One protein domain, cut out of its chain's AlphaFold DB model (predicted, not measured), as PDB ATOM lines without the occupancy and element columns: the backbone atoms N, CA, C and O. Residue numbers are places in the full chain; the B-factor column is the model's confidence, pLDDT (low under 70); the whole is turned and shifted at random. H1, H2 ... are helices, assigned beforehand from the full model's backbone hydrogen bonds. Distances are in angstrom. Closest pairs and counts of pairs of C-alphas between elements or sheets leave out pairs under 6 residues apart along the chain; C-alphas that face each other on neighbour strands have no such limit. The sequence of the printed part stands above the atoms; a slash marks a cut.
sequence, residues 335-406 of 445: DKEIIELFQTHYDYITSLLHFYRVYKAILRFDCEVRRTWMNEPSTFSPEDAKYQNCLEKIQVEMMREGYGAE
ATOM      1  N   ASP A 335      -6.745  43.560 -51.965       96.69
ATOM      2  CA  ASP A 335      -6.898  42.155 -52.322       96.69
ATOM      3  C   ASP A 335      -8.349  41.682 -52.118       96.69
ATOM      4  O   ASP A 335      -9.133  42.278 -51.371       96.69
ATOM      5  N   LYS A 336      -8.706  40.569 -52.772       96.94
ATOM      6  CA  LYS A 336     -10.064  40.002 -52.744       96.94
ATOM      7  C   LYS A 336     -10.578  39.750 -51.322       96.94
ATOM      8  O   LYS A 336     -11.728  40.061 -51.036       96.94
ATOM      9  N   GLU A 337      -9.715  39.262 -50.436       96.62
ATOM     10  CA  GLU A 337     -10.046  38.959 -49.037       96.62
ATOM     11  C   GLU A 337     -10.495  40.204 -48.264       96.62
ATOM     12  O   GLU A 337     -11.461  40.164 -47.510       96.62
ATOM     13  N   ILE A 338      -9.841  41.346 -48.497       95.75
ATOM     14  CA  ILE A 338     -10.186  42.618 -47.848       95.75
ATOM     15  C   ILE A 338     -11.531  43.133 -48.368       95.75
ATOM     16  O   ILE A 338     -12.327  43.692 -47.617       95.75
ATOM     17  N   ILE A 339     -11.802  42.938 -49.659       97.31
ATOM     18  CA  ILE A 339     -13.083  43.318 -50.260       97.31
ATOM     19  C   ILE A 339     -14.210  42.471 -49.662       97.31
ATOM     20  O   ILE A 339     -15.244  43.022 -49.295       97.31
ATOM     21  N   GLU A 340     -14.005  41.159 -49.526       97.50
ATOM     22  CA  GLU A 340     -14.958  40.245 -48.879       97.50
ATOM     23  C   GLU A 340     -15.167  40.596 -47.395       97.50
ATOM     24  O   GLU A 340     -16.303  40.595 -46.917       97.50
ATOM     25  N   LEU A 341     -14.105  40.998 -46.688       97.31
ATOM     26  CA  LEU A 341     -14.166  41.473 -45.302       97.31
ATOM     27  C   LEU A 341     -15.080  42.698 -45.157       97.31
ATOM     28  O   LEU A 341     -16.017  42.697 -44.356       97.31
ATOM     29  N   PHE A 342     -14.846  43.740 -45.960       98.00
ATOM     30  CA  PHE A 342     -15.655  44.960 -45.912       98.00
ATOM     31  C   PHE A 342     -17.069  44.769 -46.470       98.00
ATOM     32  O   PHE A 342     -17.988  45.455 -46.030       98.00
ATOM     33  N   GLN A 343     -17.268  43.828 -47.395       98.19
ATOM     34  CA  GLN A 343     -18.606  43.431 -47.827       98.19
ATOM     35  C   GLN A 343     -19.375  42.781 -46.669       98.19
ATOM     36  O   GLN A 343     -20.491  43.195 -46.381       98.19
ATOM     37  N   THR A 344     -18.750  41.845 -45.950       98.19
ATOM     38  CA  THR A 344     -19.352  41.176 -44.783       98.19
ATOM     39  C   THR A 344     -19.712  42.181 -43.686       98.19
ATOM     40  O   THR A 344     -20.792  42.118 -43.104       98.19
ATOM     41  N   HIS A 345     -18.834  43.160 -43.440       98.12
ATOM     42  CA  HIS A 345     -19.097  44.292 -42.547       98.12
ATOM     43  C   HIS A 345     -20.327  45.100 -42.971       98.12
ATOM     44  O   HIS A 345     -21.206  45.359 -42.152       98.12
ATOM     45  N   TYR A 346     -20.397  45.481 -44.249       98.25
ATOM     46  CA  TYR A 346     -21.513  46.242 -44.804       98.25
ATOM     47  C   TYR A 346     -22.841  45.469 -44.721       98.25
ATOM     48  O   TYR A 346     -23.864  46.019 -44.302       98.25
ATOM     49  N   ASP A 347     -22.824  44.183 -45.064       98.19
ATOM     50  CA  ASP A 347     -23.998  43.314 -45.000       98.19
ATOM     51  C   ASP A 347     -24.475  43.158 -43.548       98.19
ATOM     52  O   ASP A 347     -25.668  43.273 -43.264       98.19
ATOM     53  N   TYR A 348     -23.545  43.007 -42.597       98.31
ATOM     54  CA  TYR A 348     -23.869  42.964 -41.175       98.31
ATOM     55  C   TYR A 348     -24.552  44.252 -40.705       98.31
ATOM     56  O   TYR A 348     -25.667  44.193 -40.186       98.31
ATOM     57  N   ILE A 349     -23.936  45.423 -40.913       98.06
ATOM     58  CA  ILE A 349     -24.494  46.684 -40.398       98.06
ATOM     59  C   ILE A 349     -25.840  47.032 -41.037       98.06
ATOM     60  O   ILE A 349     -26.698  47.599 -40.364       98.06
ATOM     61  N   THR A 350     -26.056  46.676 -42.306       97.50
ATOM     62  CA  THR A 350     -27.341  46.894 -42.990       97.50
ATOM     63  C   THR A 350     -28.411  45.879 -42.591       97.50
ATOM     64  O   THR A 350     -29.597  46.193 -42.676       97.50
ATOM     65  N   SER A 351     -28.020  44.702 -42.089       97.69
ATOM     66  CA  SER A 351     -28.940  43.695 -41.539       97.69
ATOM     67  C   SER A 351     -29.449  44.008 -40.125       97.69
ATOM     68  O   SER A 351     -30.391  43.365 -39.655       97.69
ATOM     69  N   LEU A 352     -28.854  44.990 -39.434       97.00
ATOM     70  CA  LEU A 352     -29.238  45.348 -38.069       97.00
ATOM     71  C   LEU A 352     -30.698  45.819 -37.996       97.00
ATOM     72  O   LEU A 352     -31.156  46.675 -38.761       97.00
ATOM     73  N   LEU A 353     -31.425  45.295 -37.006       96.06
ATOM     74  CA  LEU A 353     -32.806  45.691 -36.753       96.06
ATOM     75  C   LEU A 353     -32.875  47.191 -36.439       96.06
ATOM     76  O   LEU A 353     -32.064  47.729 -35.688       96.06
ATOM     77  N   HIS A 354     -33.880  47.864 -36.998       94.12
ATOM     78  CA  HIS A 354     -34.071  49.306 -36.842       94.12
ATOM     79  C   HIS A 354     -32.888  50.157 -37.331       94.12
ATOM     80  O   HIS A 354     -32.669  51.236 -36.779       94.12
ATOM     81  N   PHE A 355     -32.181  49.725 -38.386       96.00
ATOM     82  CA  PHE A 355     -31.095  50.469 -39.043       96.00
ATOM     83  C   PHE A 355     -31.331  51.990 -39.083       96.00
ATOM     84  O   PHE A 355     -30.496  52.761 -38.623       96.00
ATOM     85  N   TYR A 356     -32.515  52.427 -39.525       96.38
ATOM     86  CA  TYR A 356     -32.891  53.845 -39.597       96.38
ATOM     87  C   TYR A 356     -32.910  54.570 -38.242       96.38
ATOM     88  O   TYR A 356     -32.490  55.720 -38.154       96.38
ATOM     89  N   ARG A 357     -33.375  53.911 -37.173       95.19
ATOM     90  CA  ARG A 357     -33.485  54.503 -35.829       95.19
ATOM     91  C   ARG A 357     -32.117  54.688 -35.177       95.19
ATOM     92  O   ARG A 357     -31.907  55.667 -34.470       95.19
ATOM     93  N   VAL A 358     -31.199  53.751 -35.411       95.81
ATOM     94  CA  VAL A 358     -29.843  53.756 -34.836       95.81
ATOM     95  C   VAL A 358     -28.772  54.193 -35.840       95.81
ATOM     96  O   VAL A 358     -27.581  54.050 -35.574       95.81
ATOM     97  N   TYR A 359     -29.176  54.768 -36.976       97.25
ATOM     98  CA  TYR A 359     -28.292  55.059 -38.106       97.25
ATOM     99  C   TYR A 359     -27.055  55.878 -37.717       97.25
ATOM    100  O   TYR A 359     -25.948  55.529 -38.112       97.25
ATOM    101  N   LYS A 360     -27.204  56.918 -36.887       97.38
ATOM    102  CA  LYS A 360     -26.059  57.727 -36.427       97.38
ATOM    103  C   LYS A 360     -25.017  56.897 -35.665       97.38
ATOM    104  O   LYS A 360     -23.822  57.073 -35.884       97.38
ATOM    105  N   ALA A 361     -25.464  55.975 -34.809       97.44
ATOM    106  CA  ALA A 361     -24.572  55.075 -34.081       97.44
ATOM    107  C   ALA A 361     -23.884  54.085 -35.031       97.44
ATOM    108  O   ALA A 361     -22.681  53.872 -34.921       97.44
ATOM    109  N   ILE A 362     -24.629  53.540 -35.999       98.00
ATOM    110  CA  ILE A 362     -24.081  52.646 -37.028       98.00
ATOM    111  C   ILE A 362     -23.027  53.367 -37.873       98.00
ATOM    112  O   ILE A 362     -21.956  52.818 -38.103       98.00
ATOM    113  N   LEU A 363     -23.292  54.599 -38.303       98.19
ATOM    114  CA  LEU A 363     -22.360  55.393 -39.099       98.19
ATOM    115  C   LEU A 363     -21.073  55.706 -38.327       98.19
ATOM    116  O   LEU A 363     -19.981  55.589 -38.880       98.19
ATOM    117  N   ARG A 364     -21.180  56.057 -37.040       98.00
ATOM    118  CA  ARG A 364     -20.015  56.280 -36.171       98.00
ATOM    119  C   ARG A 364     -19.208  54.996 -35.969       98.00
ATOM    120  O   ARG A 364     -17.989  55.022 -36.123       98.00
ATOM    121  N   PHE A 365     -19.880  53.874 -35.720       98.31
ATOM    122  CA  PHE A 365     -19.251  52.553 -35.649       98.31
ATOM    123  C   PHE A 365     -18.521  52.185 -36.943       98.31
ATOM    124  O   PHE A 365     -17.354  51.802 -36.920       98.31
ATOM    125  N   ASP A 366     -19.175  52.384 -38.082       98.44
ATOM    126  CA  ASP A 366     -18.600  52.170 -39.402       98.44
ATOM    127  C   ASP A 366     -17.329  53.004 -39.634       98.44
ATOM    128  O   ASP A 366     -16.317  52.499 -40.131       98.44
ATOM    129  N   CYS A 367     -17.352  54.275 -39.219       97.75
ATOM    130  CA  CYS A 367     -16.186  55.154 -39.273       97.75
ATOM    131  C   CYS A 367     -15.042  54.629 -38.403       97.75
ATOM    132  O   CYS A 367     -13.893  54.644 -38.841       97.75
ATOM    133  N   GLU A 368     -15.328  54.171 -37.183       97.69
ATOM    134  CA  GLU A 368     -14.311  53.633 -36.276       97.69
ATOM    135  C   GLU A 368     -13.671  52.355 -36.813       97.69
ATOM    136  O   GLU A 368     -12.442  52.247 -36.791       97.69
ATOM    137  N   VAL A 369     -14.461  51.424 -37.353       97.75
ATOM    138  CA  VAL A 369     -13.946  50.186 -37.956       97.75
ATOM    139  C   VAL A 369     -13.018  50.509 -39.128       97.75
ATOM    140  O   VAL A 369     -11.874  50.049 -39.151       97.75
ATOM    141  N   ARG A 370     -13.451  51.373 -40.059       97.62
ATOM    142  CA  ARG A 370     -12.627  51.776 -41.212       97.62
ATOM    143  C   ARG A 370     -11.361  52.528 -40.800       97.62
ATOM    144  O   ARG A 370     -10.292  52.230 -41.325       97.62
ATOM    145  N   ARG A 371     -11.440  53.456 -39.838       96.62
ATOM    146  CA  ARG A 371     -10.262  54.180 -39.315       96.62
ATOM    147  C   ARG A 371      -9.279  53.243 -38.629       96.62
ATOM    148  O   ARG A 371      -8.079  53.349 -38.862       96.62
ATOM    149  N   THR A 372      -9.780  52.340 -37.788       96.25
ATOM    150  CA  THR A 372      -8.951  51.366 -37.071       96.25
ATOM    151  C   THR A 372      -8.222  50.476 -38.061       96.25
ATOM    152  O   THR A 372      -7.013  50.327 -37.950       96.25
ATOM    153  N   TRP A 373      -8.926  49.981 -39.083       96.06
ATOM    154  CA  TRP A 373      -8.326  49.164 -40.130       96.06
ATOM    155  C   TRP A 373      -7.279  49.922 -40.961       96.06
ATOM    156  O   TRP A 373      -6.227  49.369 -41.258       96.06
ATOM    157  N   MET A 374      -7.525  51.190 -41.308       94.38
ATOM    158  CA  MET A 374      -6.552  52.006 -42.053       94.38
ATOM    159  C   MET A 374      -5.272  52.274 -41.251       94.38
ATOM    160  O   MET A 374      -4.187  52.291 -41.822       94.38
ATOM    161  N   ASN A 375      -5.390  52.460 -39.934       93.25
ATOM    162  CA  ASN A 375      -4.242  52.685 -39.055       93.25
ATOM    163  C   ASN A 375      -3.494  51.386 -38.723       93.25
ATOM    164  O   ASN A 375      -2.265  51.364 -38.670       93.25
ATOM    165  N   GLU A 376      -4.239  50.314 -38.464       94.81
ATOM    166  CA  GLU A 376      -3.730  48.999 -38.095       94.81
ATOM    167  C   GLU A 376      -4.529  47.926 -38.853       94.81
ATOM    168  O   GLU A 376      -5.555  47.445 -38.351       94.81
ATOM    169  N   PRO A 377      -4.072  47.547 -40.067       92.44
ATOM    170  CA  PRO A 377      -4.727  46.536 -40.884       92.44
ATOM    171  C   PRO A 377      -4.799  45.210 -40.129       92.44
ATOM    172  O   PRO A 377      -3.834  44.450 -40.034       92.44
ATOM    173  N   SER A 378      -5.965  44.958 -39.556       93.94
ATOM    174  CA  SER A 378      -6.279  43.788 -38.752       93.94
ATOM    175  C   SER A 378      -7.557  43.165 -39.284       93.94
ATOM    176  O   SER A 378      -8.456  43.852 -39.772       93.94
ATOM    177  N   THR A 379      -7.631  41.841 -39.241       93.31
ATOM    178  CA  THR A 379      -8.865  41.125 -39.553       93.31
ATOM    179  C   THR A 379      -9.887  41.411 -38.459       93.31
ATOM    180  O   THR A 379      -9.546  41.373 -37.277       93.31
ATOM    181  N   PHE A 380     -11.128  41.674 -38.848       96.00
ATOM    182  CA  PHE A 380     -12.241  41.836 -37.922       96.00
ATOM    183  C   PHE A 380     -13.449  41.070 -38.454       96.00
ATOM    184  O   PHE A 380     -13.740  41.124 -39.644       96.00
ATOM    185  N   SER A 381     -14.150  40.353 -37.586       96.75
ATOM    186  CA  SER A 381     -15.375  39.641 -37.938       96.75
ATOM    187  C   SER A 381     -16.561  40.216 -37.165       96.75
ATOM    188  O   SER A 381     -16.419  40.509 -35.976       96.75
ATOM    189  N   PRO A 382     -17.755  40.328 -37.775       96.75
ATOM    190  CA  PRO A 382     -18.983  40.613 -37.036       96.75
ATOM    191  C   PRO A 382     -19.310  39.600 -35.927       96.75
ATOM    192  O   PRO A 382     -20.060  39.910 -35.000       96.75
ATOM    193  N   GLU A 383     -18.736  38.399 -36.002       96.62
ATOM    194  CA  GLU A 383     -18.854  37.360 -34.973       96.62
ATOM    195  C   GLU A 383     -17.931  37.611 -33.767       96.62
ATOM    196  O   GLU A 383     -18.130  37.029 -32.700       96.62
ATOM    197  N   ASP A 384     -16.935  38.493 -33.898       97.50
ATOM    198  CA  ASP A 384     -15.979  38.757 -32.830       97.50
ATOM    199  C   ASP A 384     -16.621  39.569 -31.701       97.50
ATOM    200  O   ASP A 384     -17.148  40.668 -31.901       97.50
ATOM    201  N   ALA A 385     -16.443  39.108 -30.460       97.44
ATOM    202  CA  ALA A 385     -16.930  39.823 -29.280       97.44
ATOM    203  C   ALA A 385     -16.377  41.258 -29.188       97.44
ATOM    204  O   ALA A 385     -17.078  42.172 -28.770       97.44
ATOM    205  N   LYS A 386     -15.123  41.496 -29.610       96.75
ATOM    206  CA  LYS A 386     -14.530  42.848 -29.623       96.75
ATOM    207  C   LYS A 386     -15.281  43.788 -30.570       96.75
ATOM    208  O   LYS A 386     -15.454  44.960 -30.244       96.75
ATOM    209  N   TYR A 387     -15.710  43.274 -31.719       97.69
ATOM    210  CA  TYR A 387     -16.444  44.030 -32.727       97.69
ATOM    211  C   TYR A 387     -17.855  44.371 -32.224       97.69
ATOM    212  O   TYR A 387     -18.248  45.537 -32.238       97.69
ATOM    213  N   GLN A 388     -18.568  43.389 -31.662       97.69
ATOM    214  CA  GLN A 388     -19.902  43.591 -31.078       97.69
ATOM    215  C   GLN A 388     -19.870  44.552 -29.881       97.69
ATOM    216  O   GLN A 388     -20.633  45.515 -29.845       97.69
ATOM    217  N   ASN A 389     -18.912  44.380 -28.964       97.62
ATOM    218  CA  ASN A 389     -18.721  45.280 -27.822       97.62
ATOM    219  C   ASN A 389     -18.437  46.726 -28.259       97.62
ATOM    220  O   ASN A 389     -18.828  47.670 -27.575       97.62
ATOM    221  N   CYS A 390     -17.741  46.922 -29.386       97.50
ATOM    222  CA  CYS A 390     -17.487  48.249 -29.942       97.50
ATOM    223  C   CYS A 390     -18.786  48.900 -30.443       97.50
ATOM    224  O   CYS A 390     -19.052  50.052 -30.099       97.50
ATOM    225  N   LEU A 391     -19.628  48.151 -31.160       97.50
ATOM    226  CA  LEU A 391     -20.945  48.624 -31.589       97.50
ATOM    227  C   LEU A 391     -21.850  48.961 -30.393       97.50
ATOM    228  O   LEU A 391     -22.415  50.053 -30.348       97.50
ATOM    229  N   GLU A 392     -21.962  48.064 -29.411       97.19
ATOM    230  CA  GLU A 392     -22.776  48.284 -28.207       97.19
ATOM    231  C   GLU A 392     -22.311  49.516 -27.428       97.19
ATOM    232  O   GLU A 392     -23.124  50.355 -27.031       97.19
ATOM    233  N   LYS A 393     -20.993  49.677 -27.259       97.69
ATOM    234  CA  LYS A 393     -20.410  50.847 -26.600       97.69
ATOM    235  C   LYS A 393     -20.824  52.145 -27.299       97.69
ATOM    236  O   LYS A 393     -21.279  53.068 -26.627       97.69
ATOM    237  N   ILE A 394     -20.717  52.207 -28.627       97.25
ATOM    238  CA  ILE A 394     -21.102  53.394 -29.406       97.25
ATOM    239  C   ILE A 394     -22.608  53.650 -29.310       97.25
ATOM    240  O   ILE A 394     -23.028  54.798 -29.182       97.25
ATOM    241  N   GLN A 395     -23.440  52.607 -29.320       95.94
ATOM    242  CA  GLN A 395     -24.883  52.758 -29.127       95.94
ATOM    243  C   GLN A 395     -25.217  53.346 -27.751       95.94
ATOM    244  O   GLN A 395     -26.042  54.256 -27.659       95.94
ATOM    245  N   VAL A 396     -24.560  52.876 -26.687       95.69
ATOM    246  CA  VAL A 396     -24.728  53.412 -25.327       95.69
ATOM    247  C   VAL A 396     -24.272  54.870 -25.240       95.69
ATOM    248  O   VAL A 396     -24.973  55.692 -24.646       95.69
ATOM    249  N   GLU A 397     -23.136  55.213 -25.851       95.50
ATOM    250  CA  GLU A 397     -22.640  56.592 -25.917       95.50
ATOM    251  C   GLU A 397     -23.624  57.508 -26.656       95.50
ATOM    252  O   GLU A 397     -24.015  58.540 -26.114       95.50
ATOM    253  N   MET A 398     -24.121  57.092 -27.823       92.44
ATOM    254  CA  MET A 398     -25.097  57.854 -28.610       92.44
ATOM    255  C   MET A 398     -26.435  58.033 -27.887       92.44
ATOM    256  O   MET A 398     -27.043  59.101 -27.970       92.44
ATOM    257  N   MET A 399     -26.905  57.017 -27.154       91.19
ATOM    258  CA  MET A 399     -28.089  57.158 -26.301       91.19
ATOM    259  C   MET A 399     -27.833  58.183 -25.192       91.19
ATOM    260  O   MET A 399     -28.659  59.066 -24.974       91.19
ATOM    261  N   ARG A 400     -26.672  58.134 -24.529       92.50
ATOM    262  CA  ARG A 400     -26.309  59.113 -23.495       92.50
ATOM    263  C   ARG A 400     -26.215  60.536 -24.055       92.50
ATOM    264  O   ARG A 400     -26.697  61.456 -23.402       92.50
ATOM    265  N   GLU A 401     -25.629  60.720 -25.236       90.88
ATOM    266  CA  GLU A 401     -25.550  62.019 -25.919       90.88
ATOM    267  C   GLU A 401     -26.952  62.542 -26.285       90.88
ATOM    268  O   GLU A 401     -27.263  63.700 -26.016       90.88
ATOM    269  N   GLY A 402     -27.832  61.679 -26.807       85.25
ATOM    270  CA  GLY A 402     -29.203  62.044 -27.182       85.25
ATOM    271  C   GLY A 402     -30.103  62.428 -26.001       85.25
ATOM    272  O   GLY A 402     -30.915  63.338 -26.133       85.25
ATOM    273  N   TYR A 403     -29.944  61.783 -24.841       73.38
ATOM    274  CA  TYR A 403     -30.696  62.127 -23.625       73.38
ATOM    275  C   TYR A 403     -30.050  63.253 -22.801       73.38
ATOM    276  O   TYR A 403     -30.722  63.862 -21.972       73.38
ATOM    277  N   GLY A 404     -28.754  63.525 -22.995       60.31
ATOM    278  CA  GLY A 404     -27.991  64.485 -22.191       60.31
ATOM    279  C   GLY A 404     -27.812  65.872 -22.811       60.31
ATOM    280  O   GLY A 404     -27.332  66.767 -22.119       60.31
ATOM    281  N   ALA A 405     -28.152  66.052 -24.091       56.38
ATOM    282  CA  ALA A 405     -27.864  67.280 -24.838       56.38
ATOM    283  C   ALA A 405     -29.081  68.164 -25.140       56.38
ATOM    284  O   ALA A 405     -28.895  69.248 -25.687       56.38
ATOM    285  N   GLU A 406     -30.299  67.773 -24.761       51.78
ATOM    286  CA  GLU A 406     -31.329  68.782 -24.503       51.78
ATOM    287  C   GLU A 406     -30.913  69.445 -23.189       51.78
ATOM    288  O   GLU A 406     -30.953  68.783 -22.143       51.78
TER     289      GLU A 406
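AT A GLANCE: This is residues 335 to 406 of the 445 residues of an uncharacterized protein of Laetiporus sulphureus 93-53 (UniProt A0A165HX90). The longest helix, H3, crosses slantwise over the first part of H2, and H1 runs along another side of H2 in nearly the opposite direction, coming near it without packing closely. H3 touches H2 and H1 comes near H2, while H1 and H3 stay apart, and the last turns of H3 with the tail behind them, residues 400 to 406, stick out and lengthen the outline. The printed part has 72 residues, with three named helices in the order H1, H2, H3 and no named strand; its class is all helix. The whole is elongated, spanning 46 by 25 by 18 A, and only just compact, close to loose, with a radius of gyration of the C-alphas of 13.0 A.

HOW THE PARTS SIT: Begin with H3, residues 385 to 404, and look for the place where it touches H2, residues 359 to 375. They touch, and their closest C-alphas, those of Ala 361 and Gln 395, are 5.5 A apart. H2 touches H3 with residues 360 to 365 alone, and H3 touches H2 with residues 390 to 398 alone. Their lines stand at a steep tilt of 47 degrees, and they run opposite ways. Go next to H1, residues 336 to 351, which is close to H2 but not clearly touching it: the closest C-alphas, those of Ile 349 and Ile 362, are 6.9 A apart. H1 and H2 run opposite ways at a shallow tilt of 17 degrees, with their centres 12.9 A apart. H1 and H3 are apart. In H1, H2 and H3 every pair of O i and N i+4 is within hydrogen-bond range.

IN THESE COORDINATES: Find C-alpha 385 at (-16.930, 39.823, -29.280); from there H3 runs 27.9 A to C-alpha 404 at (-27.991, 64.485, -22.191). H2 covers 24.2 A from C-alpha 359 to C-alpha 375. For H1, start at C-alpha 336 at (-10.064, 40.002, -52.744) and go 22.3 A to C-alpha 351.

THE WHOLE: Look at the two ends of the printed part for its greatest extent: the C-alphas of Asp 335 and Glu 406, the two farthest apart, are 45.6 A from each other. Residues 371 to 376, of which 371 to 375 belong to H2, stand free, and so do residues 400 to 406, of which 400 to 404 belong to H3. Without these stretches the body spans 36 by 20 by 18 A. The links from H1 to H2, 7 residues, and from H2 to H3, 9 residues, are short. The printed part has no cut. The mean pLDDT of the printed part is 94.4, and the model's confidence is low, under 70, at residues 404 to 406.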